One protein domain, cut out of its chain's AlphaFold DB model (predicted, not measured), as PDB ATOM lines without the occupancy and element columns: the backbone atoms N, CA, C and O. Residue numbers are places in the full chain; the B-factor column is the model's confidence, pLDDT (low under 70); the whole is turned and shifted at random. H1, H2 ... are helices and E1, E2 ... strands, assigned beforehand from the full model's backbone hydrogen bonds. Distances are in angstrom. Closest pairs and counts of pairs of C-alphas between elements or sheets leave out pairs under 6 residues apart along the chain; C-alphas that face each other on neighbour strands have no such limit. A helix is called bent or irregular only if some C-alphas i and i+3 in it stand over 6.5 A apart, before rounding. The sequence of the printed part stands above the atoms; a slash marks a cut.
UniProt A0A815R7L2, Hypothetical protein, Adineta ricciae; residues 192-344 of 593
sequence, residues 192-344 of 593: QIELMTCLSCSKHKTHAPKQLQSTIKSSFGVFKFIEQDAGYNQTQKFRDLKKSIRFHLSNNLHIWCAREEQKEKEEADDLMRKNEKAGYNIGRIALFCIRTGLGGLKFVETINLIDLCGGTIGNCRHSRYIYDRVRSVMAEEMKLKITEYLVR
ATOM      1  N   GLN A 192     -28.075 -14.371  24.121       86.44
ATOM      2  CA  GLN A 192     -27.773 -14.816  25.488       86.44
ATOM      3  C   GLN A 192     -29.026 -14.997  26.349       86.44
ATOM      4  O   GLN A 192     -29.047 -15.832  27.249       86.44
ATOM      5  N   ILE A 193     -30.055 -14.189  26.094       89.56
ATOM      6  CA  ILE A 193     -31.317 -14.207  26.845       89.56
ATOM      7  C   ILE A 193     -32.501 -14.639  25.985       89.56
ATOM      8  O   ILE A 193     -33.639 -14.552  26.447       89.56
ATOM      9  N   GLU A 194     -32.241 -15.111  24.760       89.44
ATOM     10  CA  GLU A 194     -33.274 -15.628  23.863       89.44
ATOM     11  C   GLU A 194     -34.379 -14.592  23.575       89.44
ATOM     12  O   GLU A 194     -35.568 -14.918  23.509       89.44
ATOM     13  N   LEU A 195     -34.010 -13.311  23.434       91.62
ATOM     14  CA  LEU A 195     -34.956 -12.223  23.169       91.62
ATOM     15  C   LEU A 195     -34.671 -11.524  21.847       91.62
ATOM     16  O   LEU A 195     -33.536 -11.190  21.525       91.62
ATOM     17  N   MET A 196     -35.741 -11.227  21.124       92.12
ATOM     18  CA  MET A 196     -35.741 -10.377  19.948       92.12
ATOM     19  C   MET A 196     -36.609  -9.150  20.214       92.12
ATOM     20  O   MET A 196     -37.753  -9.280  20.652       92.12
ATOM     21  N   THR A 197     -36.088  -7.960  19.936       94.62
ATOM     22  CA  THR A 197     -36.749  -6.689  20.239       94.62
ATOM     23  C   THR A 197     -36.933  -5.868  18.972       94.62
ATOM     24  O   THR A 197     -35.982  -5.653  18.232       94.62
ATOM     25  N   CYS A 198     -38.148  -5.386  18.708       95.31
ATOM     26  CA  CYS A 198     -38.399  -4.430  17.629       95.31
ATOM     27  C   CYS A 198     -37.793  -3.068  17.993       95.31
ATOM     28  O   CYS A 198     -38.190  -2.475  19.000       95.31
ATOM     29  N   LEU A 199     -36.872  -2.567  17.165       94.31
ATOM     30  CA  LEU A 199     -36.145  -1.315  17.406       94.31
ATOM     31  C   LEU A 199     -37.096  -0.110  17.494       94.31
ATOM     32  O   LEU A 199     -37.077   0.613  18.493       94.31
ATOM     33  N   SER A 200     -38.014   0.024  16.530       94.44
ATOM     34  CA  SER A 200     -39.013   1.103  16.471       94.44
ATOM     35  C   SER A 200     -39.868   1.149  17.737       94.44
ATOM     36  O   SER A 200     -40.029   2.184  18.383       94.44
ATOM     37  N   CYS A 201     -40.404  -0.005  18.142       94.75
ATOM     38  CA  CYS A 201     -41.264  -0.093  19.317       94.75
ATOM     39  C   CYS A 201     -40.481   0.083  20.616       94.75
ATOM     40  O   CYS A 201     -41.015   0.664  21.555       94.75
ATOM     41  N   SER A 202     -39.240  -0.400  20.694       94.56
ATOM     42  CA  SER A 202     -38.376  -0.186  21.861       94.56
ATOM     43  C   SER A 202     -38.180   1.305  22.137       94.56
ATOM     44  O   SER A 202     -38.303   1.743  23.279       94.56
ATOM     45  N   LYS A 203     -37.966   2.083  21.070       93.94
ATOM     46  CA  LYS A 203     -37.689   3.516  21.133       93.94
ATOM     47  C   LYS A 203     -38.937   4.371  21.370       93.94
ATOM     48  O   LYS A 203     -38.905   5.275  22.198       93.94
ATOM     49  N   HIS A 204     -40.039   4.087  20.671       94.38
ATOM     50  CA  HIS A 204     -41.171   5.021  20.602       94.38
ATOM     51  C   HIS A 204     -42.393   4.631  21.443       94.38
ATOM     52  O   HIS A 204     -43.219   5.497  21.737       94.38
ATOM     53  N   LYS A 205     -42.536   3.373  21.895       92.19
ATOM     54  CA  LYS A 205     -43.789   2.909  22.538       92.19
ATOM     55  C   LYS A 205     -44.196   3.700  23.782       92.19
ATOM     56  O   LYS A 205     -45.385   3.835  24.055       92.19
ATOM     57  N   THR A 206     -43.233   4.236  24.531       91.31
ATOM     58  CA  THR A 206     -43.465   5.051  25.738       91.31
ATOM     59  C   THR A 206     -44.063   6.422  25.426       91.31
ATOM     60  O   THR A 206     -44.684   7.029  26.297       91.31
ATOM     61  N   HIS A 207     -43.907   6.897  24.190       92.19
ATOM     62  CA  HIS A 207     -44.369   8.204  23.720       92.19
ATOM     63  C   HIS A 207     -45.659   8.129  22.893       92.19
ATOM     64  O   HIS A 207     -46.196   9.164  22.505       92.19
ATOM     65  N   ALA A 208     -46.181   6.923  22.648       91.44
ATOM     66  CA  ALA A 208     -47.384   6.735  21.847       91.44
ATOM     67  C   ALA A 208     -48.612   7.439  22.459       91.44
ATOM     68  O   ALA A 208     -48.718   7.536  23.681       91.44
ATOM     69  N   PRO A 209     -49.589   7.895  21.655       94.06
ATOM     70  CA  PRO A 209     -50.849   8.433  22.159       94.06
ATOM     71  C   PRO A 209     -51.541   7.476  23.134       94.06
ATOM     72  O   PRO A 209     -51.573   6.266  22.906       94.06
ATOM     73  N   LYS A 210     -52.158   8.009  24.198       91.06
ATOM     74  CA  LYS A 210     -52.803   7.195  25.249       91.06
ATOM     75  C   LYS A 210     -53.811   6.173  24.701       91.06
ATOM     76  O   LYS A 210     -53.923   5.092  25.270       91.06
ATOM     77  N   GLN A 211     -54.496   6.474  23.589       92.06
ATOM     78  CA  GLN A 211     -55.434   5.535  22.954       92.06
ATOM     79  C   GLN A 211     -54.752   4.281  22.381       92.06
ATOM     80  O   GLN A 211     -55.381   3.233  22.288       92.06
ATOM     81  N   LEU A 212     -53.474   4.375  22.003       88.62
ATOM     82  CA  LEU A 212     -52.659   3.246  21.539       88.62
ATOM     83  C   LEU A 212     -51.900   2.578  22.698       88.62
ATOM     84  O   LEU A 212     -51.487   1.421  22.592       88.62
ATOM     85  N   GLN A 213     -51.742   3.287  23.824       83.56
ATOM     86  CA  GLN A 213     -51.059   2.775  25.011       83.56
ATOM     87  C   GLN A 213     -51.894   1.788  25.832       83.56
ATOM     88  O   GLN A 213     -51.324   0.917  26.486       83.56
ATOM     89  N   SER A 214     -53.228   1.866  25.789       71.25
ATOM     90  CA  SER A 214     -54.108   0.950  26.539       71.25
ATOM     91  C   SER A 214     -53.936  -0.524  26.147       71.25
ATOM     92  O   SER A 214     -54.309  -1.417  26.902       71.25
ATOM     93  N   THR A 215     -53.345  -0.785  24.980       63.84
ATOM     94  CA  THR A 215     -52.992  -2.117  24.468       63.84
ATOM     95  C   THR A 215     -51.560  -2.565  24.796       63.84
ATOM     96  O   THR A 215     -51.165  -3.670  24.417       63.84
ATOM     97  N   ILE A 216     -50.770  -1.751  25.504       69.56
ATOM     98  CA  ILE A 216     -49.368  -2.054  25.820       69.56
ATOM     99  C   ILE A 216     -49.296  -3.084  26.947       69.56
ATOM    100  O   ILE A 216     -49.434  -2.774  28.127       69.56
ATOM    101  N   LYS A 217     -48.992  -4.329  26.581       76.00
ATOM    102  CA  LYS A 217     -48.365  -5.273  27.513       76.00
ATOM    103  C   LYS A 217     -46.893  -4.880  27.677       76.00
ATOM    104  O   LYS A 217     -46.276  -4.413  26.722       76.00
ATOM    105  N   SER A 218     -46.304  -5.111  28.852       74.69
ATOM    106  CA  SER A 218     -44.873  -4.850  29.104       74.69
ATOM    107  C   SER A 218     -43.949  -5.528  28.077       74.69
ATOM    108  O   SER A 218     -42.891  -4.997  27.747       74.69
ATOM    109  N   SER A 219     -44.394  -6.650  27.505       85.31
ATOM    110  CA  SER A 219     -43.720  -7.411  26.451       85.31
ATOM    111  C   SER A 219     -44.004  -6.941  25.015       85.31
ATOM    112  O   SER A 219     -43.591  -7.609  24.070       85.31
ATOM    113  N   PHE A 220     -44.709  -5.827  24.790       88.62
ATOM    114  CA  PHE A 220     -45.000  -5.374  23.426       88.62
ATOM    115  C   PHE A 220     -43.706  -5.028  22.670       88.62
ATOM    116  O   PHE A 220     -42.906  -4.199  23.123       88.62
ATOM    117  N   GLY A 221     -43.520  -5.677  21.516       89.81
ATOM    118  CA  GLY A 221     -42.312  -5.580  20.695       89.81
ATOM    119  C   GLY A 221     -41.123  -6.397  21.202       89.81
ATOM    120  O   GLY A 221     -40.043  -6.246  20.648       89.81
ATOM    121  N   VAL A 222     -41.306  -7.242  22.223       93.62
ATOM    122  CA  VAL A 222     -40.285  -8.162  22.739       93.62
ATOM    123  C   VAL A 222     -40.780  -9.594  22.552       93.62
ATOM    124  O   VAL A 222     -41.844  -9.968  23.045       93.62
ATOM    125  N   PHE A 223     -40.001 -10.404  21.849       92.88
ATOM    126  CA  PHE A 223     -40.337 -11.775  21.494       92.88
ATOM    127  C   PHE A 223     -39.303 -12.715  22.083       92.88
ATOM    128  O   PHE A 223     -38.108 -12.508  21.908       92.88
ATOM    129  N   LYS A 224     -39.761 -13.771  22.755       89.75
ATOM    130  CA  LYS A 224     -38.870 -14.845  23.182       89.75
ATOM    131  C   LYS A 224     -38.641 -15.788  22.004       89.75
ATOM    132  O   LYS A 224     -39.613 -16.326  21.473       89.75
ATOM    133  N   PHE A 225     -37.393 -15.977  21.594       79.69
ATOM    134  CA  PHE A 225     -37.020 -16.901  20.527       79.69
ATOM    135  C   PHE A 225     -36.108 -17.980  21.110       79.69
ATOM    136  O   PHE A 225     -35.149 -17.662  21.789       79.69
ATOM    137  N   ILE A 226     -36.421 -19.252  20.879       74.50
ATOM    138  CA  ILE A 226     -35.568 -20.359  21.329       74.50
ATOM    139  C   ILE A 226     -34.766 -20.805  20.116       74.50
ATOM    140  O   ILE A 226     -35.360 -21.147  19.089       74.50
ATOM    141  N   GLU A 227     -33.444 -20.789  20.234       65.44
ATOM    142  CA  GLU A 227     -32.539 -21.274  19.200       65.44
ATOM    143  C   GLU A 227     -32.710 -22.800  19.107       65.44
ATOM    144  O   GLU A 227     -32.342 -23.555  20.006       65.44
ATOM    145  N   GLN A 228     -33.405 -23.269  18.072       62.88
ATOM    146  CA  GLN A 228     -33.527 -24.693  17.780       62.88
ATOM    147  C   GLN A 228     -33.231 -24.904  16.304       62.88
ATOM    148  O   GLN A 228     -33.917 -24.327  15.458       62.88
ATOM    149  N   ASP A 229     -32.255 -25.769  16.025       55.62
ATOM    150  CA  ASP A 229     -31.942 -26.281  14.693       55.62
ATOM    151  C   ASP A 229     -33.158 -27.024  14.136       55.62
ATOM    152  O   ASP A 229     -33.367 -28.224  14.338       55.62
ATOM    153  N   ALA A 230     -34.019 -26.283  13.454       49.22
ATOM    154  CA  ALA A 230     -35.090 -26.864  12.682       49.22
ATOM    155  C   ALA A 230     -34.488 -27.325  11.351       49.22
ATOM    156  O   ALA A 230     -34.122 -26.513  10.503       49.22
ATOM    157  N   GLY A 231     -34.440 -28.642  11.140       60.06
ATOM    158  CA  GLY A 231     -34.442 -29.186   9.782       60.06
ATOM    159  C   GLY A 231     -35.671 -28.695   8.994       60.06
ATOM    160  O   GLY A 231     -36.454 -27.878   9.470       60.06
ATOM    161  N   TYR A 232     -35.903 -29.232   7.795       59.00
ATOM    162  CA  TYR A 232     -36.934 -28.763   6.845       59.00
ATOM    163  C   TYR A 232     -38.371 -28.557   7.395       59.00
ATOM    164  O   TYR A 232     -39.171 -27.883   6.748       59.00
ATOM    165  N   ASN A 233     -38.708 -29.073   8.582       71.00
ATOM    166  CA  ASN A 233     -39.989 -28.853   9.252       71.00
ATOM    167  C   ASN A 233     -39.877 -27.810  10.380       71.00
ATOM    168  O   ASN A 233     -39.359 -28.098  11.458       71.00
ATOM    169  N   GLN A 234     -40.443 -26.616  10.164       74.12
ATOM    170  CA  GLN A 234     -40.509 -25.554  11.176       74.12
ATOM    171  C   GLN A 234     -41.212 -26.032  12.457       74.12
ATOM    172  O   GLN A 234     -42.368 -26.487  12.428       74.12
ATOM    173  N   THR A 235     -40.543 -25.867  13.600       82.38
ATOM    174  CA  THR A 235     -41.123 -26.179  14.911       82.38
ATOM    175  C   THR A 235     -42.382 -25.340  15.150       82.38
ATOM    176  O   THR A 235     -42.528 -24.226  14.640       82.38
ATOM    177  N   GLN A 236     -43.331 -25.869  15.928       83.38
ATOM    178  CA  GLN A 236     -44.557 -25.136  16.266       83.38
ATOM    179  C   GLN A 236     -44.235 -23.796  16.950       83.38
ATOM    180  O   GLN A 236     -44.818 -22.773  16.605       83.38
ATOM    181  N   LYS A 237     -43.220 -23.784  17.827       83.00
ATOM    182  CA  LYS A 237     -42.737 -22.576  18.510       83.00
ATOM    183  C   LYS A 237     -42.258 -21.499  17.535       83.00
ATOM    184  O   LYS A 237     -42.576 -20.330  17.723       83.00
ATOM    185  N   PHE A 238     -41.539 -21.880  16.477       83.69
ATOM    186  CA  PHE A 238     -41.091 -20.939  15.450       83.69
ATOM    187  C   PHE A 238     -42.262 -20.377  14.631       83.69
ATOM    188  O   PHE A 238     -42.312 -19.181  14.342       83.69
ATOM    189  N   ARG A 239     -43.262 -21.213  14.318       84.56
ATOM    190  CA  ARG A 239     -44.506 -20.760  13.673       84.56
ATOM    191  C   ARG A 239     -45.285 -19.776  14.549       84.56
ATOM    192  O   ARG A 239     -45.802 -18.785  14.037       84.56
ATOM    193  N   ASP A 240     -45.338 -20.014  15.856       87.25
ATOM    194  CA  ASP A 240     -46.007 -19.127  16.811       87.25
ATOM    195  C   ASP A 240     -45.239 -17.808  17.009       87.25
ATOM    196  O   ASP A 240     -45.855 -16.740  17.085       87.25
ATOM    197  N   LEU A 241     -43.902 -17.849  16.989       87.62
ATOM    198  CA  LEU A 241     -43.047 -16.661  16.953       87.62
ATOM    199  C   LEU A 241     -43.336 -15.819  15.703       87.62
ATOM    200  O   LEU A 241     -43.628 -14.631  15.821       87.62
ATOM    201  N   LYS A 242     -43.354 -16.440  14.516       87.62
ATOM    202  CA  LYS A 242     -43.707 -15.763  13.259       87.62
ATOM    203  C   LYS A 242     -45.085 -15.111  13.310       87.62
ATOM    204  O   LYS A 242     -45.228 -13.955  12.920       87.62
ATOM    205  N   LYS A 243     -46.099 -15.825  13.812       89.69
ATOM    206  CA  LYS A 243     -47.449 -15.267  13.998       89.69
ATOM    207  C   LYS A 243     -47.441 -14.073  14.950       89.69
ATOM    208  O   LYS A 243     -48.103 -13.081  14.670       89.69
ATOM    209  N   SER A 244     -46.680 -14.156  16.041       90.25
ATOM    210  CA  SER A 244     -46.564 -13.078  17.027       90.25
ATOM    211  C   SER A 244     -45.904 -11.836  16.436       90.25
ATOM    212  O   SER A 244     -46.391 -10.729  16.654       90.25
ATOM    213  N   ILE A 245     -44.840 -12.009  15.648       90.25
ATOM    214  CA  ILE A 245     -44.178 -10.912  14.934       90.25
ATOM    215  C   ILE A 245     -45.129 -10.312  13.895       90.25
ATOM    216  O   ILE A 245     -45.322  -9.104  13.892       90.25
ATOM    217  N   ARG A 246     -45.797 -11.128  13.068       90.06
ATOM    218  CA  ARG A 246     -46.761 -10.627  12.074       90.06
ATOM    219  C   ARG A 246     -47.901  -9.846  12.733       90.06
ATOM    220  O   ARG A 246     -48.235  -8.761  12.275       90.06
ATOM    221  N   PHE A 247     -48.453 -10.355  13.837       90.44
ATOM    222  CA  PHE A 247     -49.473  -9.650  14.621       90.44
ATOM    223  C   PHE A 247     -48.952  -8.342  15.223       90.44
ATOM    224  O   PHE A 247     -49.678  -7.355  15.300       90.44
ATOM    225  N   HIS A 248     -47.699  -8.322  15.674       92.19
ATOM    226  CA  HIS A 248     -47.080  -7.103  16.171       92.19
ATOM    227  C   HIS A 248     -46.921  -6.058  15.072       92.19
ATOM    228  O   HIS A 248     -47.291  -4.911  15.291       92.19
ATOM    229  N   LEU A 249     -46.411  -6.454  13.908       90.94
ATOM    230  CA  LEU A 249     -46.159  -5.553  12.787       90.94
ATOM    231  C   LEU A 249     -47.454  -4.977  12.202       90.94
ATOM    232  O   LEU A 249     -47.481  -3.820  11.796       90.94
ATOM    233  N   SER A 250     -48.550  -5.740  12.231       90.12
ATOM    234  CA  SER A 250     -49.873  -5.249  11.829       90.12
ATOM    235  C   SER A 250     -50.599  -4.446  12.916       90.12
ATOM    236  O   SER A 250     -51.679  -3.907  12.671       90.12
ATOM    237  N   ASN A 251     -50.044  -4.351  14.126       92.94
ATOM    238  CA  ASN A 251     -50.670  -3.619  15.218       92.94
ATOM    239  C   ASN A 251     -50.543  -2.100  15.007       92.94
ATOM    240  O   ASN A 251     -49.453  -1.592  14.745       92.94
ATOM    241  N   ASN A 252     -51.631  -1.356  15.232       93.44
ATOM    242  CA  ASN A 252     -51.663   0.109  15.115       93.44
ATOM    243  C   ASN A 252     -50.564   0.817  15.924       93.44
ATOM    244  O   ASN A 252     -50.052   1.848  15.491       93.44
ATOM    245  N   LEU A 253     -50.179   0.270  17.082       92.56
ATOM    246  CA  LEU A 253     -49.091   0.826  17.882       92.56
ATOM    247  C   LEU A 253     -47.730   0.675  17.188       92.56
ATOM    248  O   LEU A 253     -46.938   1.613  17.218       92.56
ATOM    249  N   HIS A 254     -47.457  -0.471  16.556       93.62
ATOM    250  CA  HIS A 254     -46.225  -0.653  15.787       93.62
ATOM    251  C   HIS A 254     -46.207   0.266  14.569       93.62
ATOM    252  O   HIS A 254     -45.222   0.964  14.371       93.62
ATOM    253  N   ILE A 255     -47.307   0.326  13.809       93.12
ATOM    254  CA  ILE A 255     -47.428   1.208  12.638       93.12
ATOM    255  C   ILE A 255     -47.134   2.663  13.028       93.12
ATOM    256  O   ILE A 255     -46.419   3.364  12.318       93.12
ATOM    257  N   TRP A 256     -47.639   3.114  14.180       94.44
ATOM    258  CA  TRP A 256     -47.318   4.437  14.709       94.44
ATOM    259  C   TRP A 256     -45.831   4.576  15.075       94.44
ATOM    260  O   TRP A 256     -45.194   5.528  14.637       94.44
ATOM    261  N   CYS A 257     -45.254   3.617  15.811       93.50
ATOM    262  CA  CYS A 257     -43.834   3.655  16.186       93.50
ATOM    263  C   CYS A 257     -42.906   3.663  14.960       93.50
ATOM    264  O   CYS A 257     -41.922   4.395  14.948       93.50
ATOM    265  N   ALA A 258     -43.222   2.869  13.936       92.56
ATOM    266  CA  ALA A 258     -42.469   2.803  12.688       92.56
ATOM    267  C   ALA A 258     -42.567   4.118  11.895       92.56
ATOM    268  O   ALA A 258     -41.565   4.584  11.361       92.56
ATOM    269  N   ARG A 259     -43.746   4.758  11.866       93.44
ATOM    270  CA  ARG A 259     -43.921   6.086  11.251       93.44
ATOM    271  C   ARG A 259     -43.119   7.172  11.961       93.44
ATOM    272  O   ARG A 259     -42.512   7.994  11.285       93.44
ATOM    273  N   GLU A 260     -43.097   7.181  13.293       94.38
ATOM    274  CA  GLU A 260     -42.294   8.155  14.044       94.38
ATOM    275  C   GLU A 260     -40.791   7.940  13.836       94.38
ATOM    276  O   GLU A 260     -40.070   8.907  13.611       94.38
ATOM    277  N   GLU A 261     -40.316   6.691  13.822       92.88
ATOM    278  CA  GLU A 261     -38.909   6.400  13.519       92.88
ATOM    279  C   GLU A 261     -38.528   6.855  12.102       92.88
ATOM    280  O   GLU A 261     -37.482   7.475  11.898       92.88
ATOM    281  N   GLN A 262     -39.392   6.583  11.120       90.56
ATOM    282  CA  GLN A 262     -39.192   7.022   9.743       90.56
ATOM    283  C   GLN A 262     -39.168   8.553   9.642       90.56
ATOM    284  O   GLN A 262     -38.292   9.108   8.982       90.56
ATOM    285  N   LYS A 263     -40.067   9.241  10.351       92.12
ATOM    286  CA  LYS A 263     -40.096  10.704  10.419       92.12
ATOM    287  C   LYS A 263     -38.826  11.277  11.050       92.12
ATOM    288  O   LYS A 263     -38.246  12.201  10.493       92.12
ATOM    289  N   GLU A 264     -38.350  10.722  12.166       90.31
ATOM    290  CA  GLU A 264     -37.082  11.146  12.778       90.31
ATOM    291  C   GLU A 264     -35.897  10.951  11.830       90.31
ATOM    292  O   GLU A 264     -34.997  11.790  11.767       90.31
ATOM    293  N   LYS A 265     -35.888   9.849  11.074       89.25
ATOM    294  CA  LYS A 265     -34.860   9.584  10.070       89.25
ATOM    295  C   LYS A 265     -34.923  10.590   8.923       89.25
ATOM    296  O   LYS A 265     -33.890  11.115   8.524       89.25
ATOM    297  N   GLU A 266     -36.117  10.909   8.433       90.25
ATOM    298  CA  GLU A 266     -36.319  11.932   7.405       90.25
ATOM    299  C   GLU A 266     -35.907  13.327   7.887       90.25
ATOM    300  O   GLU A 266     -35.243  14.055   7.149       90.25
ATOM    301  N   GLU A 267     -36.234  13.686   9.130       88.12
ATOM    302  CA  GLU A 267     -35.796  14.931   9.765       88.12
ATOM    303  C   GLU A 267     -34.273  14.972   9.933       88.12
ATOM    304  O   GLU A 267     -33.650  15.999   9.654       88.12
ATOM    305  N   ALA A 268     -33.647  13.861  10.330       84.56
ATOM    306  CA  ALA A 268     -32.195  13.747  10.421       84.56
ATOM    307  C   ALA A 268     -31.524  13.869   9.044       84.56
ATOM    308  O   ALA A 268     -30.533  14.590   8.910       84.56
ATOM    309  N   ASP A 269     -32.083  13.235   8.013       85.50
ATOM    310  CA  ASP A 269     -31.595  13.303   6.635       85.50
ATOM    311  C   ASP A 269     -31.779  14.707   6.032       85.50
ATOM    312  O   ASP A 269     -30.920  15.193   5.292       85.50
ATOM    313  N   ASP A 270     -32.888  15.388   6.328       84.06
ATOM    314  CA  ASP A 270     -33.117  16.777   5.921       84.06
ATOM    315  C   ASP A 270     -32.180  17.739   6.664       84.06
ATOM    316  O   ASP A 270     -31.569  18.622   6.056       84.06
ATOM    317  N   LEU A 271     -31.972  17.526   7.967       80.81
ATOM    318  CA  LEU A 271     -31.006  18.278   8.760       80.81
ATOM    319  C   LEU A 271     -29.577  18.063   8.243       80.81
ATOM    320  O   LEU A 271     -28.819  19.028   8.139       80.81
ATOM    321  N   MET A 272     -29.206  16.834   7.870       81.31
ATOM    322  CA  MET A 272     -27.922  16.542   7.230       81.31
ATOM    323  C   MET A 272     -27.782  17.273   5.894       81.31
ATOM    324  O   MET A 272     -26.773  17.949   5.689       81.31
ATOM    325  N   ARG A 273     -28.802  17.232   5.026       81.88
ATOM    326  CA  ARG A 273     -28.807  17.955   3.740       81.88
ATOM    327  C   ARG A 273     -28.697  19.473   3.916       81.88
ATOM    328  O   ARG A 273     -27.924  20.132   3.218       81.88
ATOM    329  N   LYS A 274     -29.422  20.053   4.876       78.69
ATOM    330  CA  LYS A 274     -29.316  21.482   5.224       78.69
ATOM    331  C   LYS A 274     -27.921  21.828   5.747       78.69
ATOM    332  O   LYS A 274     -27.337  22.832   5.331       78.69
ATOM    333  N   ASN A 275     -27.364  20.979   6.608       83.31
ATOM    334  CA  ASN A 275     -26.024  21.152   7.166       83.31
ATOM    335  C   ASN A 275     -24.912  20.982   6.124       83.31
ATOM    336  O   ASN A 275     -23.860  21.604   6.253       83.31
ATOM    337  N   GLU A 276     -25.133  20.189   5.079       86.81
ATOM    338  CA  GLU A 276     -24.198  20.045   3.967       86.81
ATOM    339  C   GLU A 276     -24.054  21.366   3.198       86.81
ATOM    340  O   GLU A 276     -22.948  21.910   3.103       86.81
ATOM    341  N   LYS A 277     -25.173  21.955   2.748       87.00
ATOM    342  CA  LYS A 277     -25.176  23.267   2.071       87.00
ATOM    343  C   LYS A 277     -24.564  24.361   2.949       87.00
ATOM    344  O   LYS A 277     -23.743  25.152   2.480       87.00
ATOM    345  N   ALA A 278     -24.937  24.386   4.226       90.88
ATOM    346  CA  ALA A 278     -24.355  25.285   5.214       90.88
ATOM    347  C   ALA A 278     -22.835  25.096   5.350       90.88
ATOM    348  O   ALA A 278     -22.082  26.069   5.342       90.88
ATOM    349  N   GLY A 279     -22.365  23.848   5.399       91.38
ATOM    350  CA  GLY A 279     -20.947  23.510   5.453       91.38
ATOM    351  C   GLY A 279     -20.160  24.049   4.257       91.38
ATOM    352  O   GLY A 279     -19.076  24.604   4.446       91.38
ATOM    353  N   TYR A 280     -20.717  23.963   3.045       91.38
ATOM    354  CA  TYR A 280     -20.112  24.567   1.853       91.38
ATOM    355  C   TYR A 280     -20.023  26.090   1.953       91.38
ATOM    356  O   TYR A 280     -18.991  26.668   1.608       91.38
ATOM    357  N   ASN A 281     -21.067  26.747   2.457       94.25
ATOM    358  CA  ASN A 281     -21.056  28.195   2.655       94.25
ATOM    359  C   ASN A 281     -19.993  28.616   3.675       94.25
ATOM    360  O   ASN A 281     -19.208  29.516   3.390       94.25
ATOM    361  N   ILE A 282     -19.881  27.909   4.803       95.56
ATOM    362  CA  ILE A 282     -18.810  28.124   5.787       95.56
ATOM    363  C   ILE A 282     -17.429  27.963   5.134       95.56
ATOM    364  O   ILE A 282     -16.547  28.800   5.335       95.56
ATOM    365  N   GLY A 283     -17.235  26.923   4.316       94.75
ATOM    366  CA  GLY A 283     -15.989  26.708   3.577       94.75
ATOM    367  C   GLY A 283     -15.651  27.862   2.627       94.75
ATOM    368  O   GLY A 283     -14.510  28.327   2.601       94.75
ATOM    369  N   ARG A 284     -16.644  28.386   1.897       94.62
ATOM    370  CA  ARG A 284     -16.488  29.562   1.020       94.62
ATOM    371  C   ARG A 284     -16.128  30.821   1.804       94.62
ATOM    372  O   ARG A 284     -15.267  31.572   1.360       94.62
ATOM    373  N   ILE A 285     -16.727  31.025   2.978       96.31
ATOM    374  CA  ILE A 285     -16.401  32.154   3.862       96.31
ATOM    375  C   ILE A 285     -14.956  32.042   4.361       96.31
ATOM    376  O   ILE A 285     -14.221  33.030   4.338       96.31
ATOM    377  N   ALA A 286     -14.514  30.842   4.759       96.75
ATOM    378  CA  ALA A 286     -13.122  30.603   5.143       96.75
ATOM    379  C   ALA A 286     -12.165  30.926   3.988       96.75
ATOM    380  O   ALA A 286     -11.200  31.665   4.182       96.75
ATOM    381  N   LEU A 287     -12.463  30.436   2.780       95.12
ATOM    382  CA  LEU A 287     -11.668  30.705   1.582       95.12
ATOM    383  C   LEU A 287     -11.617  32.201   1.250       95.12
ATOM    384  O   LEU A 287     -10.543  32.724   0.959       95.12
ATOM    385  N   PHE A 288     -12.754  32.896   1.320       95.62
ATOM    386  CA  PHE A 288     -12.830  34.343   1.132       95.62
ATOM    387  C   PHE A 288     -11.926  35.077   2.125       95.62
ATOM    388  O   PHE A 288     -11.110  35.902   1.711       95.62
ATOM    389  N   CYS A 289     -12.010  34.732   3.413       96.50
ATOM    390  CA  CYS A 289     -11.176  35.338   4.447       96.50
ATOM    391  C   CYS A 289      -9.684  35.108   4.175       96.50
ATOM    392  O   CYS A 289      -8.903  36.053   4.202       96.50
ATOM    393  N   ILE A 290      -9.286  33.878   3.838       94.25
ATOM    394  CA  ILE A 290      -7.887  33.549   3.531       94.25
ATOM    395  C   ILE A 290      -7.390  34.349   2.320       94.25
ATOM    396  O   ILE A 290      -6.321  34.954   2.384       94.25
ATOM    397  N   ARG A 291      -8.171  34.396   1.232       91.56
ATOM    398  CA  ARG A 291      -7.804  35.106  -0.008       91.56
ATOM    399  C   ARG A 291      -7.663  36.612   0.181       91.56
ATOM    400  O   ARG A 291      -6.878  37.237  -0.520       91.56
ATOM    401  N   THR A 292      -8.423  37.183   1.108       93.31
ATOM    402  CA  THR A 292      -8.409  38.621   1.417       93.31
ATOM    403  C   THR A 292      -7.447  38.981   2.553       93.31
ATOM    404  O   THR A 292      -7.343  40.146   2.922       93.31
ATOM    405  N   GLY A 293      -6.726  38.003   3.115       92.19
ATOM    406  CA  GLY A 293      -5.806  38.225   4.235       92.19
ATOM    407  C   GLY A 293      -6.503  38.479   5.577       92.19
ATOM    408  O   GLY A 293      -5.878  38.974   6.516       92.19
ATOM    409  N   LEU A 294      -7.788  38.141   5.698       94.56
ATOM    410  CA  LEU A 294      -8.546  38.247   6.939       94.56
ATOM    411  C   LEU A 294      -8.216  37.078   7.874       94.56
ATOM    412  O   LEU A 294      -8.249  35.911   7.492       94.56
ATOM    413  N   GLY A 295      -7.922  37.390   9.136       93.12
ATOM    414  CA  GLY A 295      -7.614  36.378  10.146       93.12
ATOM    415  C   GLY A 295      -8.834  35.567  10.598       93.12
ATOM    416  O   GLY A 295      -9.982  35.963  10.418       93.12
ATOM    417  N   GLY A 296      -8.588  34.461  11.306       93.50
ATOM    418  CA  GLY A 296      -9.647  33.563  11.787       93.50
ATOM    419  C   GLY A 296     -10.669  34.190  12.751       93.50
ATOM    420  O   GLY A 296     -11.734  33.619  12.942       93.50
ATOM    421  N   LEU A 297     -10.382  35.356  13.345       94.50
ATOM    422  CA  LEU A 297     -11.383  36.135  14.094       94.50
ATOM    423  C   LEU A 297     -12.419  36.764  13.153       94.50
ATOM    424  O   LEU A 297     -13.618  36.627  13.376       94.50
ATOM    425  N   LYS A 298     -11.955  37.373  12.056       96.12
ATOM    426  CA  LYS A 298     -12.815  37.976  11.030       96.12
ATOM    427  C   LYS A 298     -13.677  36.934  10.329       96.12
ATOM    428  O   LYS A 298     -14.810  37.235   9.982       96.12
ATOM    429  N   PHE A 299     -13.186  35.704  10.190       97.25
ATOM    430  CA  PHE A 299     -13.991  34.573   9.728       97.25
ATOM    431  C   PHE A 299     -15.247  34.354  10.585       97.25
ATOM    432  O   PHE A 299     -16.342  34.279  10.039       97.25
ATOM    433  N   VAL A 300     -15.107  34.317  11.915       96.50
ATOM    434  CA  VAL A 300     -16.249  34.135  12.830       96.50
ATOM    435  C   VAL A 300     -17.201  35.332  12.760       96.50
ATOM    436  O   VAL A 300     -18.411  35.153  12.665       96.50
ATOM    437  N   GLU A 301     -16.661  36.554  12.735       96.44
ATOM    438  CA  GLU A 301     -17.467  37.772  12.563       96.44
ATOM    439  C   GLU A 301     -18.247  37.763  11.239       96.44
ATOM    440  O   GLU A 301     -19.411  38.153  11.206       96.44
ATOM    441  N   THR A 302     -17.632  37.275  10.159       96.62
ATOM    442  CA  THR A 302     -18.254  37.193   8.830       96.62
ATOM    443  C   THR A 302     -19.375  36.157   8.800       96.62
ATOM    444  O   THR A 302     -20.411  36.410   8.196       96.62
ATOM    445  N   ILE A 303     -19.207  35.015   9.478       96.81
ATOM    446  CA  ILE A 303     -20.281  34.024   9.634       96.81
ATOM    447  C   ILE A 303     -21.483  34.652  10.338       96.81
ATOM    448  O   ILE A 303     -22.591  34.566   9.816       96.81
ATOM    449  N   ASN A 304     -21.259  35.331  11.466       95.19
ATOM    450  CA  ASN A 304     -22.335  35.983  12.214       95.19
ATOM    451  C   ASN A 304     -23.032  37.064  11.382       95.19
ATOM    452  O   ASN A 304     -24.251  37.171  11.410       95.19
ATOM    453  N   LEU A 305     -22.272  37.858  10.623       96.50
ATOM    454  CA  LEU A 305     -22.850  38.865   9.738       96.50
ATOM    455  C   LEU A 305     -23.744  38.222   8.670       96.50
ATOM    456  O   LEU A 305     -24.853  38.691   8.441       96.50
ATOM    457  N   ILE A 306     -23.282  37.141   8.039       95.75
ATOM    458  CA  ILE A 306     -24.056  36.430   7.017       95.75
ATOM    459  C   ILE A 306     -25.321  35.807   7.618       95.75
ATOM    460  O   ILE A 306     -26.365  35.868   6.975       95.75
ATOM    461  N   ASP A 307     -25.255  35.271   8.839       95.19
ATOM    462  CA  ASP A 307     -26.426  34.767   9.574       95.19
ATOM    463  C   ASP A 307     -27.467  35.862   9.819       95.19
ATOM    464  O   ASP A 307     -28.641  35.704   9.494       95.19
ATOM    465  N   LEU A 308     -27.013  37.019  10.313       95.44
ATOM    466  CA  LEU A 308     -27.863  38.187  10.552       95.44
ATOM    467  C   LEU A 308     -28.508  38.707   9.261       95.44
ATOM    468  O   LEU A 308     -29.611  39.245   9.297       95.44
ATOM    469  N   CYS A 309     -27.847  38.522   8.119       96.69
ATOM    470  CA  CYS A 309     -28.391  38.828   6.798       96.69
ATOM    471  C   CYS A 309     -29.298  37.716   6.226       96.69
ATOM    472  O   CYS A 309     -29.704  37.809   5.068       96.69
ATOM    473  N   GLY A 310     -29.618  36.668   6.994       93.81
ATOM    474  CA  GLY A 310     -30.483  35.560   6.571       93.81
ATOM    475  C   GLY A 310     -29.785  34.505   5.704       93.81
ATOM    476  O   GLY A 310     -30.442  33.714   5.024       93.81
ATOM    477  N   GLY A 311     -28.453  34.487   5.686       92.62
ATOM    478  CA  GLY A 311     -27.668  33.507   4.946       92.62
ATOM    479  C   GLY A 311     -27.711  32.113   5.577       92.62
ATOM    480  O   GLY A 311     -27.730  31.942   6.790       92.62
ATOM    481  N   THR A 312     -27.681  31.066   4.748       91.81
ATOM    482  CA  THR A 312     -27.699  29.677   5.235       91.81
ATOM    483  C   THR A 312     -26.320  29.248   5.748       91.81
ATOM    484  O   THR A 312     -25.489  28.787   4.960       91.81
ATOM    485  N   ILE A 313     -26.082  29.361   7.057       91.25
ATOM    486  CA  ILE A 313     -24.812  28.968   7.700       91.25
ATOM    487  C   ILE A 313     -24.915  27.733   8.612       91.25
ATOM    488  O   ILE A 313     -23.891  27.234   9.072       91.25
ATOM    489  N   GLY A 314     -26.119  27.194   8.834       87.31
ATOM    490  CA  GLY A 314     -26.344  26.007   9.674       87.31
ATOM    491  C   GLY A 314     -25.951  26.220  11.138       87.31
ATOM    492  O   GLY A 314     -25.688  27.344  11.546       87.31
ATOM    493  N   ASN A 315     -25.880  25.139  11.924       85.12
ATOM    494  CA  ASN A 315     -25.700  25.218  13.388       85.12
ATOM    495  C   ASN A 315     -24.349  24.673  13.886       85.12
ATOM    496  O   ASN A 315     -24.137  24.520  15.086       85.12
ATOM    497  N   CYS A 316     -23.438  24.306  12.985       83.25
ATOM    498  CA  CYS A 316     -22.151  23.719  13.345       83.25
ATOM    499  C   CYS A 316     -21.009  24.326  12.526       83.25
ATOM    500  O   CYS A 316     -21.235  24.975  11.512       83.25
ATOM    501  N   ARG A 317     -19.760  24.065  12.943       85.25
ATOM    502  CA  ARG A 317     -18.534  24.431  12.199       85.25
ATOM    503  C   ARG A 317     -18.255  25.941  12.081       85.25
ATOM    504  O   ARG A 317     -17.484  26.355  11.223       85.25
ATOM    505  N   HIS A 318     -18.777  26.758  12.993       91.75
ATOM    506  CA  HIS A 318     -18.534  28.212  13.007       91.75
ATOM    507  C   HIS A 318     -17.260  28.640  13.739       91.75
ATOM    508  O   HIS A 318     -16.923  29.819  13.780       91.75
ATOM    509  N   SER A 319     -16.543  27.701  14.356       92.69
ATOM    510  CA  SER A 319     -15.355  28.026  15.136       92.69
ATOM    511  C   SER A 319     -14.135  28.271  14.250       92.69
ATOM    512  O   SER A 319     -13.995  27.731  13.150       92.69
ATOM    513  N   ARG A 320     -13.173  29.021  14.793       95.19
ATOM    514  CA  ARG A 320     -11.870  29.265  14.159       95.19
ATOM    515  C   ARG A 320     -11.120  27.980  13.779       95.19
ATOM    516  O   ARG A 320     -10.328  27.998  12.843       95.19
ATOM    517  N   TYR A 321     -11.398  26.862  14.448       94.12
ATOM    518  CA  TYR A 321     -10.825  25.561  14.100       94.12
ATOM    519  C   TYR A 321     -11.077  25.183  12.631       94.12
ATOM    520  O   TYR A 321     -10.190  24.650  11.968       94.12
ATOM    521  N   ILE A 322     -12.259  25.500  12.094       93.00
ATOM    522  CA  ILE A 322     -12.600  25.205  10.698       93.00
ATOM    523  C   ILE A 322     -11.811  26.090   9.743       93.00
ATOM    524  O   ILE A 322     -11.260  25.579   8.771       93.00
ATOM    525  N   TYR A 323     -11.676  27.381  10.054       96.06
ATOM    526  CA  TYR A 323     -10.797  28.285   9.313       96.06
ATOM    527  C   TYR A 323      -9.360  27.751   9.255       96.06
ATOM    528  O   TYR A 323      -8.776  27.661   8.176       96.06
ATOM    529  N   ASP A 324      -8.801  27.348  10.401       95.19
ATOM    530  CA  ASP A 324      -7.433  26.833  10.464       95.19
ATOM    531  C   ASP A 324      -7.282  25.529   9.668       95.19
ATOM    532  O   ASP A 324      -6.296  25.369   8.951       95.19
ATOM    533  N   ARG A 325      -8.281  24.640   9.712       94.75
ATOM    534  CA  ARG A 325      -8.294  23.403   8.920       94.75
ATOM    535  C   ARG A 325      -8.360  23.677   7.416       94.75
ATOM    536  O   ARG A 325      -7.583  23.085   6.672       94.75
ATOM    537  N   VAL A 326      -9.247  24.571   6.970       94.38
ATOM    538  CA  VAL A 326      -9.355  24.968   5.553       94.38
ATOM    539  C   VAL A 326      -8.046  25.589   5.077       94.38
ATOM    540  O   VAL A 326      -7.549  25.218   4.018       94.38
ATOM    541  N   ARG A 327      -7.442  26.473   5.878       94.69
ATOM    542  CA  ARG A 327      -6.144  27.081   5.571       94.69
ATOM    543  C   ARG A 327      -5.044  26.036   5.407       94.69
ATOM    544  O   ARG A 327      -4.289  26.124   4.445       94.69
ATOM    545  N   SER A 328      -4.953  25.060   6.311       93.62
ATOM    546  CA  SER A 328      -3.946  23.997   6.215       93.62
ATOM    547  C   SER A 328      -4.145  23.129   4.973       93.62
ATOM    548  O   SER A 328      -3.188  22.889   4.247       93.62
ATOM    549  N   VAL A 329      -5.383  22.714   4.680       94.06
ATOM    550  CA  VAL A 329      -5.689  21.927   3.471       94.06
ATOM    551  C   VAL A 329      -5.369  22.723   2.203       94.06
ATOM    552  O   VAL A 329      -4.757  22.191   1.285       94.06
ATOM    553  N   MET A 330      -5.723  24.010   2.166       92.56
ATOM    554  CA  MET A 330      -5.405  24.894   1.042       92.56
ATOM    555  C   MET A 330      -3.893  25.065   0.853       92.56
ATOM    556  O   MET A 330      -3.429  25.104  -0.283       92.56
ATOM    557  N   ALA A 331      -3.125  25.170   1.940       90.62
ATOM    558  CA  ALA A 331      -1.672  25.280   1.871       90.62
ATOM    559  C   ALA A 331      -1.027  24.009   1.292       90.62
ATOM    560  O   ALA A 331      -0.177  24.120   0.413       90.62
ATOM    561  N   GLU A 332      -1.464  22.821   1.727       92.50
ATOM    562  CA  GLU A 332      -0.980  21.545   1.177       92.50
ATOM    563  C   GLU A 332      -1.353  21.384  -0.303       92.50
ATOM    564  O   GLU A 332      -0.496  21.061  -1.123       92.50
ATOM    565  N   GLU A 333      -2.596  21.694  -0.679       93.50
ATOM    566  CA  GLU A 333      -3.043  21.642  -2.076       93.50
ATOM    567  C   GLU A 333      -2.250  22.612  -2.966       93.50
ATOM    568  O   GLU A 333      -1.844  22.282  -4.080       93.50
ATOM    569  N   MET A 334      -1.985  23.824  -2.471       90.38
ATOM    570  CA  MET A 334      -1.187  24.812  -3.193       90.38
ATOM    571  C   MET A 334       0.267  24.353  -3.351       90.38
ATOM    572  O   MET A 334       0.836  24.499  -4.431       90.38
ATOM    573  N   LYS A 335       0.851  23.747  -2.313       92.12
ATOM    574  CA  LYS A 335       2.189  23.148  -2.364       92.12
ATOM    575  C   LYS A 335       2.279  22.028  -3.403       92.12
ATOM    576  O   LYS A 335       3.241  22.010  -4.172       92.12
ATOM    577  N   LEU A 336       1.280  21.145  -3.475       92.69
ATOM    578  CA  LEU A 336       1.201  20.107  -4.510       92.69
ATOM    579  C   LEU A 336       1.181  20.731  -5.910       92.69
ATOM    580  O   LEU A 336       2.063  20.439  -6.714       92.69
ATOM    581  N   LYS A 337       0.264  21.672  -6.169       92.12
ATOM    582  CA  LYS A 337       0.137  22.324  -7.485       92.12
ATOM    583  C   LYS A 337       1.379  23.097  -7.911       92.12
ATOM    584  O   LYS A 337       1.734  23.094  -9.087       92.12
ATOM    585  N   ILE A 338       2.046  23.772  -6.977       90.38
ATOM    586  CA  ILE A 338       3.295  24.485  -7.263       90.38
ATOM    587  C   ILE A 338       4.414  23.487  -7.567       90.38
ATOM    588  O   ILE A 338       5.178  23.701  -8.500       90.38
ATOM    589  N   THR A 339       4.498  22.382  -6.827       91.44
ATOM    590  CA  THR A 339       5.497  21.335  -7.090       91.44
ATOM    591  C   THR A 339       5.274  20.699  -8.463       91.44
ATOM    592  O   THR A 339       6.218  20.585  -9.239       91.44
ATOM    593  N   GLU A 340       4.029  20.357  -8.809       92.19
ATOM    594  CA  GLU A 340       3.658  19.872 -10.146       92.19
ATOM    595  C   GLU A 340       4.036  20.875 -11.240       92.19
ATOM    596  O   GLU A 340       4.621  20.498 -12.257       92.19
ATOM    597  N   TYR A 341       3.751  22.159 -11.012       91.69
ATOM    598  CA  TYR A 341       4.123  23.233 -11.925       91.69
ATOM    599  C   TYR A 341       5.638  23.315 -12.139       91.69
ATOM    600  O   TYR A 341       6.083  23.410 -13.280       91.69
ATOM    601  N   LEU A 342       6.418  23.256 -11.057       91.31
ATOM    602  CA  LEU A 342       7.875  23.340 -11.115       91.31
ATOM    603  C   LEU A 342       8.489  22.123 -11.807       91.31
ATOM    604  O   LEU A 342       9.454  22.288 -12.540       91.31
ATOM    605  N   VAL A 343       7.950  20.918 -11.614       91.69
ATOM    606  CA  VAL A 343       8.496  19.696 -12.233       91.69
ATOM    607  C   VAL A 343       8.129  19.593 -13.715       91.69
ATOM    608  O   VAL A 343       8.883  19.005 -14.496       91.69
ATOM    609  N   ARG A 344       7.001  20.177 -14.129       91.50
ATOM    610  CA  ARG A 344       6.544  20.146 -15.520       91.50
ATOM    611  C   ARG A 344       7.600  20.730 -16.462       91.50
ATOM    612  O   ARG A 344       8.094  21.836 -16.258       91.50
TER     613      ARG A 344
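Overview. This is residues 192 to 344 of the 593 residues of the protein "Hypothetical protein" of Adineta ricciae (UniProt A0A815R7L2). The model is shaped like a dumbbell: one long helix, H4, is the shaft, with a small lobe at each end. The first lobe holds a two-stranded sheet of E1 and E2 with H3 beside E2, and H1 and H2 at the start of H4, and the second holds H5 and H6 at the other end of H4, where residues 331 to 344 stick out. The 153 printed residues include six named helices and two named strands, in the order E1 H1 H2 E2 H3 H4 H5 H6, and the class is mostly helix. The sheet, of order E1 - E2, is antiparallel. The whole is extended, with a radius of gyration of the C-alphas of 27.2 A, and spans 76 by 45 by 22 A.

Arrangement. Start at E1, residues 195 to 198, which is antiparallel to E2, residues 222 to 224, at 152 degrees; look for N 196 and O 223, 2.8 A apart and within hydrogen-bond range. H1, residues 199 to 207, touches H4, residues 252 to 291, about perpendicular at 80 degrees; their closest C-alphas are those of His 204 and Cys 257, 5.3 A apart. H4 touches H1 with residues 253 to 261 alone. H2, residues 210 to 213, only just touches H4, with 3 pairs of C-alphas within 8 A, the closest being Leu 212 and Leu 253, 5.7 A. The closest C-alphas of E2 and H3, residues 236 to 249, are those of Phe 223 and Leu 241, 7.2 A apart. H3 is close to H4 but not clearly touching: the C-alphas of His 248 and His 254 are 6.5 A apart. H4, the hub, touches H5, residues 296 to 308, with its residues 282 to 289 alone, at a steep tilt of 54 degrees, opposite ways; the closest C-alphas are Cys 289 and Phe 299, 6.0 A. H6, residues 320 to 343, touches H4 at Ala 286 and Tyr 323, their closest C-alphas, 5.3 A apart. Every O i to N i+4 pair is within hydrogen-bond range in H3, H4 and H6, against 3 of 5 in H1 and 8 of 9 in H5, while H2 is too short for such a pair.

Along the chain. Find C-alpha 195 at (-34.956, -12.223, 23.169), where E1 begins. H1 is irregular, with C-alphas 203 and 206 7.5 A apart. H3 is 20.0 A long; H4 runs 58.1 A from C-alpha 252 at (-51.663, 0.109, 15.115). H5 is 18.8 A long, and H6 runs 34.7 A to C-alpha 343 at (8.496, 19.696, -12.233).

Size, cuts and confidence. The farthest C-alphas, Gln 236 and Leu 342, are 76.5 A apart. The printed part has no cut. The links E2 to H3 and H5 to H6 are long. Confidence is under 70 at residues 215 to 216 and 227 to 232.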